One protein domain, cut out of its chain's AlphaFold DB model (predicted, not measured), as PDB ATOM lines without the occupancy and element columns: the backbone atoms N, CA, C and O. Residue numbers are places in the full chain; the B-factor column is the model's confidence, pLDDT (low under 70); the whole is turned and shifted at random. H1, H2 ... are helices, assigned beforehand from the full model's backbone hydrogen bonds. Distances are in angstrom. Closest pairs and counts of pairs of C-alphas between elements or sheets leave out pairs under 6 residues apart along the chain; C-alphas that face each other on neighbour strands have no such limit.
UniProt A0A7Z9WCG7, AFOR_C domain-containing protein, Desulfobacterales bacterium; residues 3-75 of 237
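AT A GLANCE: This is residues 3 to 75 of the 237 residues of the protein "AFOR_C domain-containing protein" of Desulfobacterales bacterium (UniProt A0A7Z9WCG7). Five helices form a compact cluster: H2 runs through the middle, the short hairpin of H4 and H5 packs on it, and H1 and H3 stand side by side, steep to H2. The printed part has 73 residues, with H1 to H5 in chain order and no named strand; the class is all helix. The radius of gyration of the C-alphas is 10.9 A, the spans 30 by 23 by 20 A.

IN THESE COORDINATES: H2, residues 17 to 29, measures 17.9 A. H1, residues 3 to 13, begins at (146.070, 131.954, 124.098); H3 is residues 38 to 47, H4 53 to 59, and H5 62 to 69, ending at (160.127, 128.755, 143.667).

HOW THE PARTS SIT: H2 touches H5 at a shallow tilt of 26 degrees, closest C-alphas Ala 23 and Pro 62, 3.9 A. H1 touches H3 at 3 degrees, closest C-alphas Leu 6 and Ile 42, 6.4 A. In all five helices every O i to N i+4 pair is within hydrogen-bond range.

THE WHOLE: The farthest C-alphas, Asp 12 and Tyr 72, are 30.1 A apart. The printed part has no cut and no long link; no printed residue is under 70.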
ATOM      1  N   PHE A   3     146.931 131.536 122.990       86.44
ATOM      2  CA  PHE A   3     146.070 131.954 124.098       86.44
ATOM      3  C   PHE A   3     144.732 131.216 124.133       86.44
ATOM      4  O   PHE A   3     144.396 130.660 125.163       86.44
ATOM      5  N   ALA A   4     144.044 131.084 122.994       93.56
ATOM      6  CA  ALA A   4     142.793 130.320 122.921       93.56
ATOM      7  C   ALA A   4     142.950 128.840 123.327       93.56
ATOM      8  O   ALA A   4     141.996 128.224 123.776       93.56
ATOM      9  N   ARG A   5     144.150 128.256 123.174       94.50
ATOM     10  CA  ARG A   5     144.412 126.891 123.653       94.50
ATOM     11  C   ARG A   5     144.602 126.857 125.169       94.50
ATOM     12  O   ARG A   5     144.134 125.918 125.790       94.50
ATOM     13  N   LEU A   6     145.294 127.841 125.747       95.31
ATOM     14  CA  LEU A   6     145.444 127.946 127.204       95.31
ATOM     15  C   LEU A   6     144.092 128.178 127.885       95.31
ATOM     16  O   LEU A   6     143.809 127.536 128.884       95.31
ATOM     17  N   ASP A   7     143.266 129.038 127.295       96.69
ATOM     18  CA  ASP A   7     141.893 129.311 127.722       96.69
ATOM     19  C   ASP A   7     141.039 128.034 127.692       96.69
ATOM     20  O   ASP A   7     140.533 127.604 128.721       96.69
ATOM     21  N   PHE A   8     141.028 127.329 126.554       96.88
ATOM     22  CA  PHE A   8     140.349 126.035 126.433       96.88
ATOM     23  C   PHE A   8     140.823 125.006 127.473       96.88
ATOM     24  O   PHE A   8     140.013 124.272 128.024       96.88
ATOM     25  N   LEU A   9     142.133 124.928 127.739       96.50
ATOM     26  CA  LEU A   9     142.674 124.004 128.740       96.50
ATOM     27  C   LEU A   9     142.251 124.391 130.160       96.50
ATOM     28  O   LEU A   9     141.951 123.506 130.955       96.50
ATOM     29  N   ALA A  10     142.224 125.683 130.483       97.19
ATOM     30  CA  ALA A  10     141.738 126.147 131.776       97.19
ATOM     31  C   ALA A  10     140.261 125.780 131.967       97.19
ATOM     32  O   ALA A  10     139.917 125.219 133.005       97.19
ATOM     33  N   ASP A  11     139.425 125.987 130.947       97.81
ATOM     34  CA  ASP A  11     138.012 125.603 130.974       97.81
ATOM     35  C   ASP A  11     137.823 124.086 131.142       97.81
ATOM     36  O   ASP A  11     137.044 123.651 131.990       97.81
ATOM     37  N   ASP A  12     138.548 123.271 130.368       97.56
ATOM     38  CA  ASP A  12     138.417 121.804 130.379       97.56
ATOM     39  C   ASP A  12     138.899 121.182 131.702       97.56
ATOM     40  O   ASP A  12     138.314 120.219 132.201       97.56
ATOM     41  N   ILE A  13     139.944 121.755 132.312       97.38
ATOM     42  CA  ILE A  13     140.478 121.306 133.608       97.38
ATOM     43  C   ILE A  13     139.651 121.871 134.781       97.38
ATOM     44  O   ILE A  13     139.608 121.256 135.849       97.38
ATOM     45  N   GLY A  14     138.983 123.014 134.598       97.31
ATOM     46  CA  GLY A  14     138.233 123.718 135.642       97.31
ATOM     47  C   GLY A  14     139.103 124.658 136.480       97.31
ATOM     48  O   GLY A  14     139.051 124.626 137.709       97.31
ATOM     49  N   LEU A  15     139.929 125.472 135.822       97.50
ATOM     50  CA  LEU A  15     140.861 126.413 136.440       97.50
ATOM     51  C   LEU A  15     140.444 127.868 136.197       97.50
ATOM     52  O   LEU A  15     140.021 128.228 135.101       97.50
ATOM     53  N   ASP A  16     140.658 128.735 137.190       97.19
ATOM     54  CA  ASP A  16     140.597 130.186 136.984       97.19
ATOM     55  C   ASP A  16     141.746 130.625 136.064       97.19
ATOM     56  O   ASP A  16     142.927 130.482 136.408       97.19
ATOM     57  N   THR A  17     141.406 131.179 134.900       96.69
ATOM     58  CA  THR A  17     142.376 131.649 133.903       96.69
ATOM     59  C   THR A  17     143.262 132.766 134.441       96.69
ATOM     60  O   THR A  17     144.450 132.803 134.108       96.69
ATOM     61  N   MET A  18     142.739 133.645 135.307       96.69
ATOM     62  CA  MET A  18     143.522 134.737 135.887       96.69
ATOM     63  C   MET A  18     144.583 134.189 136.832       96.69
ATOM     64  O   MET A  18     145.773 134.418 136.614       96.69
ATOM     65  N   SER A  19     144.184 133.415 137.841       97.50
ATOM     66  CA  SER A  19     145.136 132.896 138.824       97.50
ATOM     67  C   SER A  19     146.104 131.880 138.243       97.50
ATOM     68  O   SER A  19     147.280 131.895 138.602       97.50
ATOM     69  N   THR A  20     145.664 131.068 137.281       97.62
ATOM     70  CA  THR A  20     146.556 130.160 136.546       97.62
ATOM     71  C   THR A  20     147.576 130.947 135.727       97.62
ATOM     72  O   THR A  20     148.773 130.663 135.785       97.62
ATOM     73  N   GLY A  21     147.130 131.986 135.014       97.00
ATOM     74  CA  GLY A  21     148.012 132.868 134.255       97.00
ATOM     75  C   GLY A  21     149.036 133.579 135.142       97.00
ATOM     76  O   GLY A  21     150.222 133.599 134.809       97.00
ATOM     77  N   VAL A  22     148.611 134.105 136.295       98.12
ATOM     78  CA  VAL A  22     149.510 134.757 137.260       98.12
ATOM     79  C   VAL A  22     150.477 133.754 137.888       98.12
ATOM     80  O   VAL A  22     151.665 134.052 137.962       98.12
ATOM     81  N   ALA A  23     150.034 132.556 138.273       98.38
ATOM     82  CA  ALA A  23     150.914 131.504 138.784       98.38
ATOM     83  C   ALA A  23     152.007 131.143 137.763       98.38
ATOM     84  O   ALA A  23     153.198 131.139 138.075       98.38
ATOM     85  N   MET A  24     151.623 130.938 136.503       98.00
ATOM     86  CA  MET A  24     152.573 130.685 135.417       98.00
ATOM     87  C   MET A  24     153.533 131.862 135.197       98.00
ATOM     88  O   MET A  24     154.723 131.640 134.980       98.00
ATOM     89  N   ALA A  25     153.049 133.105 135.288       97.75
ATOM     90  CA  ALA A  25     153.889 134.296 135.184       97.75
ATOM     91  C   ALA A  25     154.883 134.410 136.352       97.75
ATOM     92  O   ALA A  25     156.039 134.743 136.119       97.75
ATOM     93  N   VAL A  26     154.476 134.074 137.582       98.56
ATOM     94  CA  VAL A  26     155.363 134.004 138.758       98.56
ATOM     95  C   VAL A  26     156.460 132.961 138.543       98.56
ATOM     96  O   VAL A  26     157.626 133.238 138.812       98.56
ATOM     97  N   ALA A  27     156.127 131.784 138.004       98.50
ATOM     98  CA  ALA A  27     157.121 130.763 137.671       98.50
ATOM     99  C   ALA A  27     158.113 131.246 136.593       98.50
ATOM    100  O   ALA A  27     159.316 130.994 136.698       98.50
ATOM    101  N   MET A  28     157.629 131.956 135.568       98.44
ATOM    102  CA  MET A  28     158.486 132.553 134.537       98.44
ATOM    103  C   MET A  28     159.397 133.649 135.108       98.44
ATOM    104  O   MET A  28     160.593 133.658 134.830       98.44
ATOM    105  N   ASP A  29     158.866 134.522 135.965       98.12
ATOM    106  CA  ASP A  29     159.625 135.588 136.632       98.12
ATOM    107  C   ASP A  29     160.683 135.033 137.601       98.12
ATOM    108  O   ASP A  29     161.757 135.611 137.759       98.12
ATOM    109  N   ALA A  30     160.424 133.862 138.187       98.12
ATOM    110  CA  ALA A  30     161.389 133.105 138.982       98.12
ATOM    111  C   ALA A  30     162.475 132.400 138.136       98.12
ATOM    112  O   ALA A  30     163.366 131.751 138.686       98.12
ATOM    113  N   GLY A  31     162.410 132.490 136.802       97.88
ATOM    114  CA  GLY A  31     163.391 131.914 135.880       97.88
ATOM    115  C   GLY A  31     163.177 130.434 135.543       97.88
ATOM    116  O   GLY A  31     164.062 129.813 134.955       97.88
ATOM    117  N   TYR A  32     162.025 129.840 135.880       97.94
ATOM    118  CA  TYR A  32     161.729 128.446 135.520       97.94
ATOM    119  C   TYR A  32     161.582 128.249 133.998       97.94
ATOM    120  O   TYR A  32     161.982 127.217 133.438       97.94
ATOM    121  N   ARG A  33     160.985 129.245 133.333       96.94
ATOM    122  CA  ARG A  33     160.740 129.334 131.886       96.94
ATOM    123  C   ARG A  33     160.825 130.792 131.443       96.94
ATOM    124  O   ARG A  33     160.634 131.687 132.256       96.94
ATOM    125  N   GLU A  34     161.091 131.032 130.165       97.25
ATOM    126  CA  GLU A  34     161.178 132.394 129.632       97.25
ATOM    127  C   GLU A  34     159.790 132.980 129.340       97.25
ATOM    128  O   GLU A  34     158.890 132.295 128.843       97.25
ATOM    129  N   PHE A  35     159.625 134.278 129.598       96.81
ATOM    130  CA  PHE A  35     158.443 135.006 129.147       96.81
ATOM    131  C   PHE A  35     158.330 134.962 127.620       96.81
ATOM    132  O   PHE A  35     159.290 135.221 126.899       96.81
ATOM    133  N   GLY A  36     157.127 134.671 127.127       94.31
ATOM    134  CA  GLY A  36     156.859 134.528 125.694       94.31
ATOM    135  C   GLY A  36     157.063 133.111 125.150       94.31
ATOM    136  O   GLY A  36     156.687 132.858 124.004       94.31
ATOM    137  N   ASP A  37     157.563 132.165 125.956       95.25
ATOM    138  CA  ASP A  37     157.622 130.755 125.569       95.25
ATOM    139  C   ASP A  37     156.223 130.119 125.601       95.25
ATOM    140  O   ASP A  37     155.680 129.715 126.637       95.25
ATOM    141  N   ARG A  38     155.626 130.032 124.411       93.94
ATOM    142  CA  ARG A  38     154.305 129.441 124.187       93.94
ATOM    143  C   ARG A  38     154.232 127.977 124.613       93.94
ATOM    144  O   ARG A  38     153.230 127.574 125.199       93.94
ATOM    145  N   GLU A  39     155.212 127.172 124.219       95.06
ATOM    146  CA  GLU A  39     155.141 125.723 124.426       95.06
ATOM    147  C   GLU A  39     155.345 125.401 125.902       95.06
ATOM    148  O   GLU A  39     154.623 124.570 126.453       95.06
ATOM    149  N   ALA A  40     156.236 126.132 126.575       95.31
ATOM    150  CA  ALA A  40     156.373 126.052 128.020       95.31
ATOM    151  C   ALA A  40     155.077 126.419 128.752       95.31
ATOM    152  O   ALA A  40     154.711 125.733 129.704       95.31
ATOM    153  N   ALA A  41     154.361 127.457 128.309       96.25
ATOM    154  CA  ALA A  41     153.082 127.827 128.910       96.25
ATOM    155  C   ALA A  41     152.047 126.688 128.812       96.25
ATOM    156  O   ALA A  41     151.407 126.350 129.805       96.25
ATOM    157  N   ILE A  42     151.927 126.050 127.643       96.56
ATOM    158  CA  ILE A  42     151.020 124.906 127.443       96.56
ATOM    159  C   ILE A  42     151.437 123.719 128.322       96.56
ATOM    160  O   ILE A  42     150.598 123.116 128.985       96.56
ATOM    161  N   GLN A  43     152.734 123.415 128.386       96.31
ATOM    162  CA  GLN A  43     153.236 122.334 129.234       96.31
ATOM    163  C   GLN A  43     152.949 122.588 130.718       96.31
ATOM    164  O   GLN A  43     152.573 121.662 131.426       96.31
ATOM    165  N   MET A  44     153.103 123.827 131.195       97.50
ATOM    166  CA  MET A  44     152.853 124.177 132.597       97.50
ATOM    167  C   MET A  44     151.394 123.957 133.006       97.50
ATOM    168  O   MET A  44     151.156 123.367 134.056       97.50
ATOM    169  N   ILE A  45     150.421 124.372 132.189       97.44
ATOM    170  CA  ILE A  45     149.004 124.137 132.510       97.44
ATOM    171  C   ILE A  45     148.642 122.643 132.416       97.44
ATOM    172  O   ILE A  45     147.922 122.129 133.268       97.44
ATOM    173  N   GLU A  46     149.216 121.904 131.458       96.94
ATOM    174  CA  GLU A  46     149.021 120.451 131.319       96.94
ATOM    175  C   GLU A  46     149.656 119.642 132.475       96.94
ATOM    176  O   GLU A  46     149.289 118.486 132.693       96.94
ATOM    177  N   GLU A  47     150.592 120.215 133.242       97.69
ATOM    178  CA  GLU A  47     151.160 119.582 134.444       97.69
ATOM    179  C   GLU A  47     150.197 119.566 135.636       97.69
ATOM    180  O   GLU A  47     150.284 118.665 136.476       97.69
ATOM    181  N   ILE A  48     149.268 120.523 135.713       98.25
ATOM    182  CA  ILE A  48     148.324 120.669 136.831       98.25
ATOM    183  C   ILE A  48     147.506 119.384 137.068       98.25
ATOM    184  O   ILE A  48     147.615 118.815 138.160       98.25
ATOM    185  N   PRO A  49     146.767 118.834 136.080       98.06
ATOM    186  CA  PRO A  49     145.959 117.629 136.287       98.06
ATOM    187  C   PRO A  49     146.797 116.368 136.544       98.06
ATOM    188  O   PRO A  49     146.289 115.388 137.088       98.06
ATOM    189  N   LYS A  50     148.093 116.374 136.199       98.19
ATOM    190  CA  LYS A  50     149.002 115.255 136.499       98.19
ATOM    191  C   LYS A  50     149.367 115.187 137.985       98.19
ATOM    192  O   LYS A  50     149.905 114.176 138.432       98.19
ATOM    193  N   GLY A  51     149.120 116.253 138.753       96.75
ATOM    194  CA  GLY A  51     149.384 116.291 140.191       96.75
ATOM    195  C   GLY A  51     150.867 116.168 140.554       96.75
ATOM    196  O   GLY A  51     151.195 115.736 141.667       96.75
ATOM    197  N   THR A  52     151.771 116.529 139.635       98.00
ATOM    198  CA  THR A  52     153.211 116.611 139.914       98.00
ATOM    199  C   THR A  52     153.484 117.692 140.963       98.00
ATOM    200  O   THR A  52     152.604 118.481 141.304       98.00
ATOM    201  N   LYS A  53     154.700 117.753 141.522       98.00
ATOM    202  CA  LYS A  53     155.040 118.812 142.495       98.00
ATOM    203  C   LYS A  53     154.833 120.209 141.900       98.00
ATOM    204  O   LYS A  53     154.225 121.054 142.544       98.00
ATOM    205  N   LEU A  54     155.273 120.396 140.656       98.12
ATOM    206  CA  LEU A  54     155.040 121.622 139.901       98.12
ATOM    207  C   LEU A  54     153.549 121.834 139.616       98.12
ATOM    208  O   LEU A  54     153.044 122.921 139.863       98.12
ATOM    209  N   GLY A  55     152.840 120.805 139.140       98.31
ATOM    210  CA  GLY A  55     151.406 120.899 138.859       98.31
ATOM    211  C   GLY A  55     150.580 121.305 140.082       98.31
ATOM    212  O   GLY A  55     149.690 122.139 139.967       98.31
ATOM    213  N   LYS A  56     150.919 120.788 141.269       98.38
ATOM    214  CA  LYS A  56     150.302 121.199 142.539       98.38
ATOM    215  C   LYS A  56     150.636 122.641 142.907       98.38
ATOM    216  O   LYS A  56     149.741 123.357 143.337       98.38
ATOM    217  N   ALA A  57     151.887 123.063 142.729       98.38
ATOM    218  CA  ALA A  57     152.287 124.438 143.010       98.38
ATOM    219  C   ALA A  57     151.520 125.438 142.130       98.38
ATOM    220  O   ALA A  57     150.922 126.375 142.648       98.38
ATOM    221  N   LEU A  58     151.464 125.175 140.820       98.31
ATOM    222  CA  LEU A  58     150.722 125.990 139.855       98.31
ATOM    223  C   LEU A  58     149.207 125.955 140.111       98.31
ATOM    224  O   LEU A  58     148.558 126.996 140.108       98.31
ATOM    225  N   GLY A  59     148.644 124.768 140.362       97.25
ATOM    226  CA  GLY A  59     147.206 124.577 140.562       97.25
ATOM    227  C   GLY A  59     146.661 125.149 141.873       97.25
ATOM    228  O   GLY A  59     145.482 125.470 141.946       97.25
ATOM    229  N   ASN A  60     147.509 125.321 142.892       97.31
ATOM    230  CA  ASN A  60     147.148 125.982 144.151       97.31
ATOM    231  C   ASN A  60     147.277 127.516 144.088       97.31
ATOM    232  O   ASN A  60     147.084 128.192 145.098       97.31
ATOM    233  N   GLY A  61     147.594 128.069 142.915       97.25
ATOM    234  CA  GLY A  61     147.634 129.504 142.679       97.25
ATOM    235  C   GLY A  61     149.007 130.150 142.902       97.25
ATOM    236  O   GLY A  61     150.005 129.496 143.226       97.25
ATOM    237  N   PRO A  62     149.085 131.469 142.682       98.00
ATOM    238  CA  PRO A  62     150.355 132.189 142.622       98.00
ATOM    239  C   PRO A  62     151.105 132.311 143.951       98.00
ATOM    240  O   PRO A  62     152.333 132.343 143.914       98.00
ATOM    241  N   GLU A  63     150.436 132.345 145.110       97.81
ATOM    242  CA  GLU A  63     151.140 132.360 146.409       97.81
ATOM    243  C   GLU A  63     151.890 131.050 146.652       97.81
ATOM    244  O   GLU A  63     153.077 131.071 146.987       97.81
ATOM    245  N   GLU A  64     151.245 129.908 146.393       98.31
ATOM    246  CA  GLU A  64     151.902 128.601 146.479       98.31
ATOM    247  C   GLU A  64     153.001 128.468 145.419       98.31
ATOM    248  O   GLU A  64     154.084 127.958 145.706       98.31
ATOM    249  N   THR A  65     152.775 128.985 144.209       98.62
ATOM    250  CA  THR A  65     153.806 128.997 143.165       98.62
ATOM    251  C   THR A  65     155.022 129.828 143.581       98.62
ATOM    252  O   THR A  65     156.157 129.372 143.438       98.62
ATOM    253  N   GLY A  66     154.809 131.021 144.141       98.38
ATOM    254  CA  GLY A  66     155.882 131.864 144.669       98.38
ATOM    255  C   GLY A  66     156.658 131.163 145.780       98.38
ATOM    256  O   GLY A  66     157.885 131.107 145.725       98.38
ATOM    257  N   SER A  67     155.957 130.535 146.727       98.31
ATOM    258  CA  SER A  67     156.558 129.722 147.792       98.31
ATOM    259  C   SER A  67     157.407 128.571 147.237       98.31
ATOM    260  O   SER A  67     158.570 128.417 147.615       98.31
ATOM    261  N   TYR A  68     156.873 127.811 146.274       98.50
ATOM    262  CA  TYR A  68     157.556 126.680 145.640       98.50
ATOM    263  C   TYR A  68     158.880 127.076 144.971       98.50
ATOM    264  O   TYR A  68     159.863 126.339 145.063       98.50
ATOM    265  N   PHE A  69     158.920 128.239 144.317       98.44
ATOM    266  CA  PHE A  69     160.127 128.755 143.667       98.44
ATOM    267  C   PHE A  69     160.991 129.652 144.569       98.44
ATOM    268  O   PHE A  69     162.073 130.060 144.153       98.44
ATOM    269  N   GLY A  70     160.548 129.963 145.792       98.06
ATOM    270  CA  GLY A  70     161.209 130.945 146.657       98.06
ATOM    271  C   GLY A  70     161.206 132.363 146.069       98.06
ATOM    272  O   GLY A  70     162.148 133.123 146.293       98.06
ATOM    273  N   HIS A  71     160.176 132.709 145.291       98.00
ATOM    274  CA  HIS A  71     160.058 133.978 144.574       98.00
ATOM    275  C   HIS A  71     159.132 134.953 145.299       98.00
ATOM    276  O   HIS A  71     158.010 134.610 145.664       98.00
ATOM    277  N   TYR A  72     159.591 136.190 145.487       95.19
ATOM    278  CA  TYR A  72     158.885 137.195 146.291       95.19
ATOM    279  C   TYR A  72     157.897 138.055 145.486       95.19
ATOM    280  O   TYR A  72     157.037 138.714 146.071       95.19
ATOM    281  N   ARG A  73     158.020 138.096 144.152       96.69
ATOM    282  CA  ARG A  73     157.184 138.945 143.286       96.69
ATOM    283  C   ARG A  73     155.884 138.227 142.947       96.69
ATOM    284  O   ARG A  73     155.722 137.681 141.860       96.69
ATOM    285  N   VAL A  74     154.968 138.217 143.907       98.25
ATOM    286  CA  VAL A  74     153.669 137.554 143.784       98.25
ATOM    287  C   VAL A  74     152.565 138.613 143.820       98.25
ATOM    288  O   VAL A  74     152.352 139.231 144.864       98.25
ATOM    289  N   PRO A  75     151.875 138.882 142.696       97.69
ATOM    290  CA  PRO A  75     150.907 139.967 142.624       97.69
ATOM    291  C   PRO A  75     149.516 139.494 143.086       97.69
ATOM    292  O   PRO A  75     148.590 139.352 142.285       97.69
TER     293      PRO A  75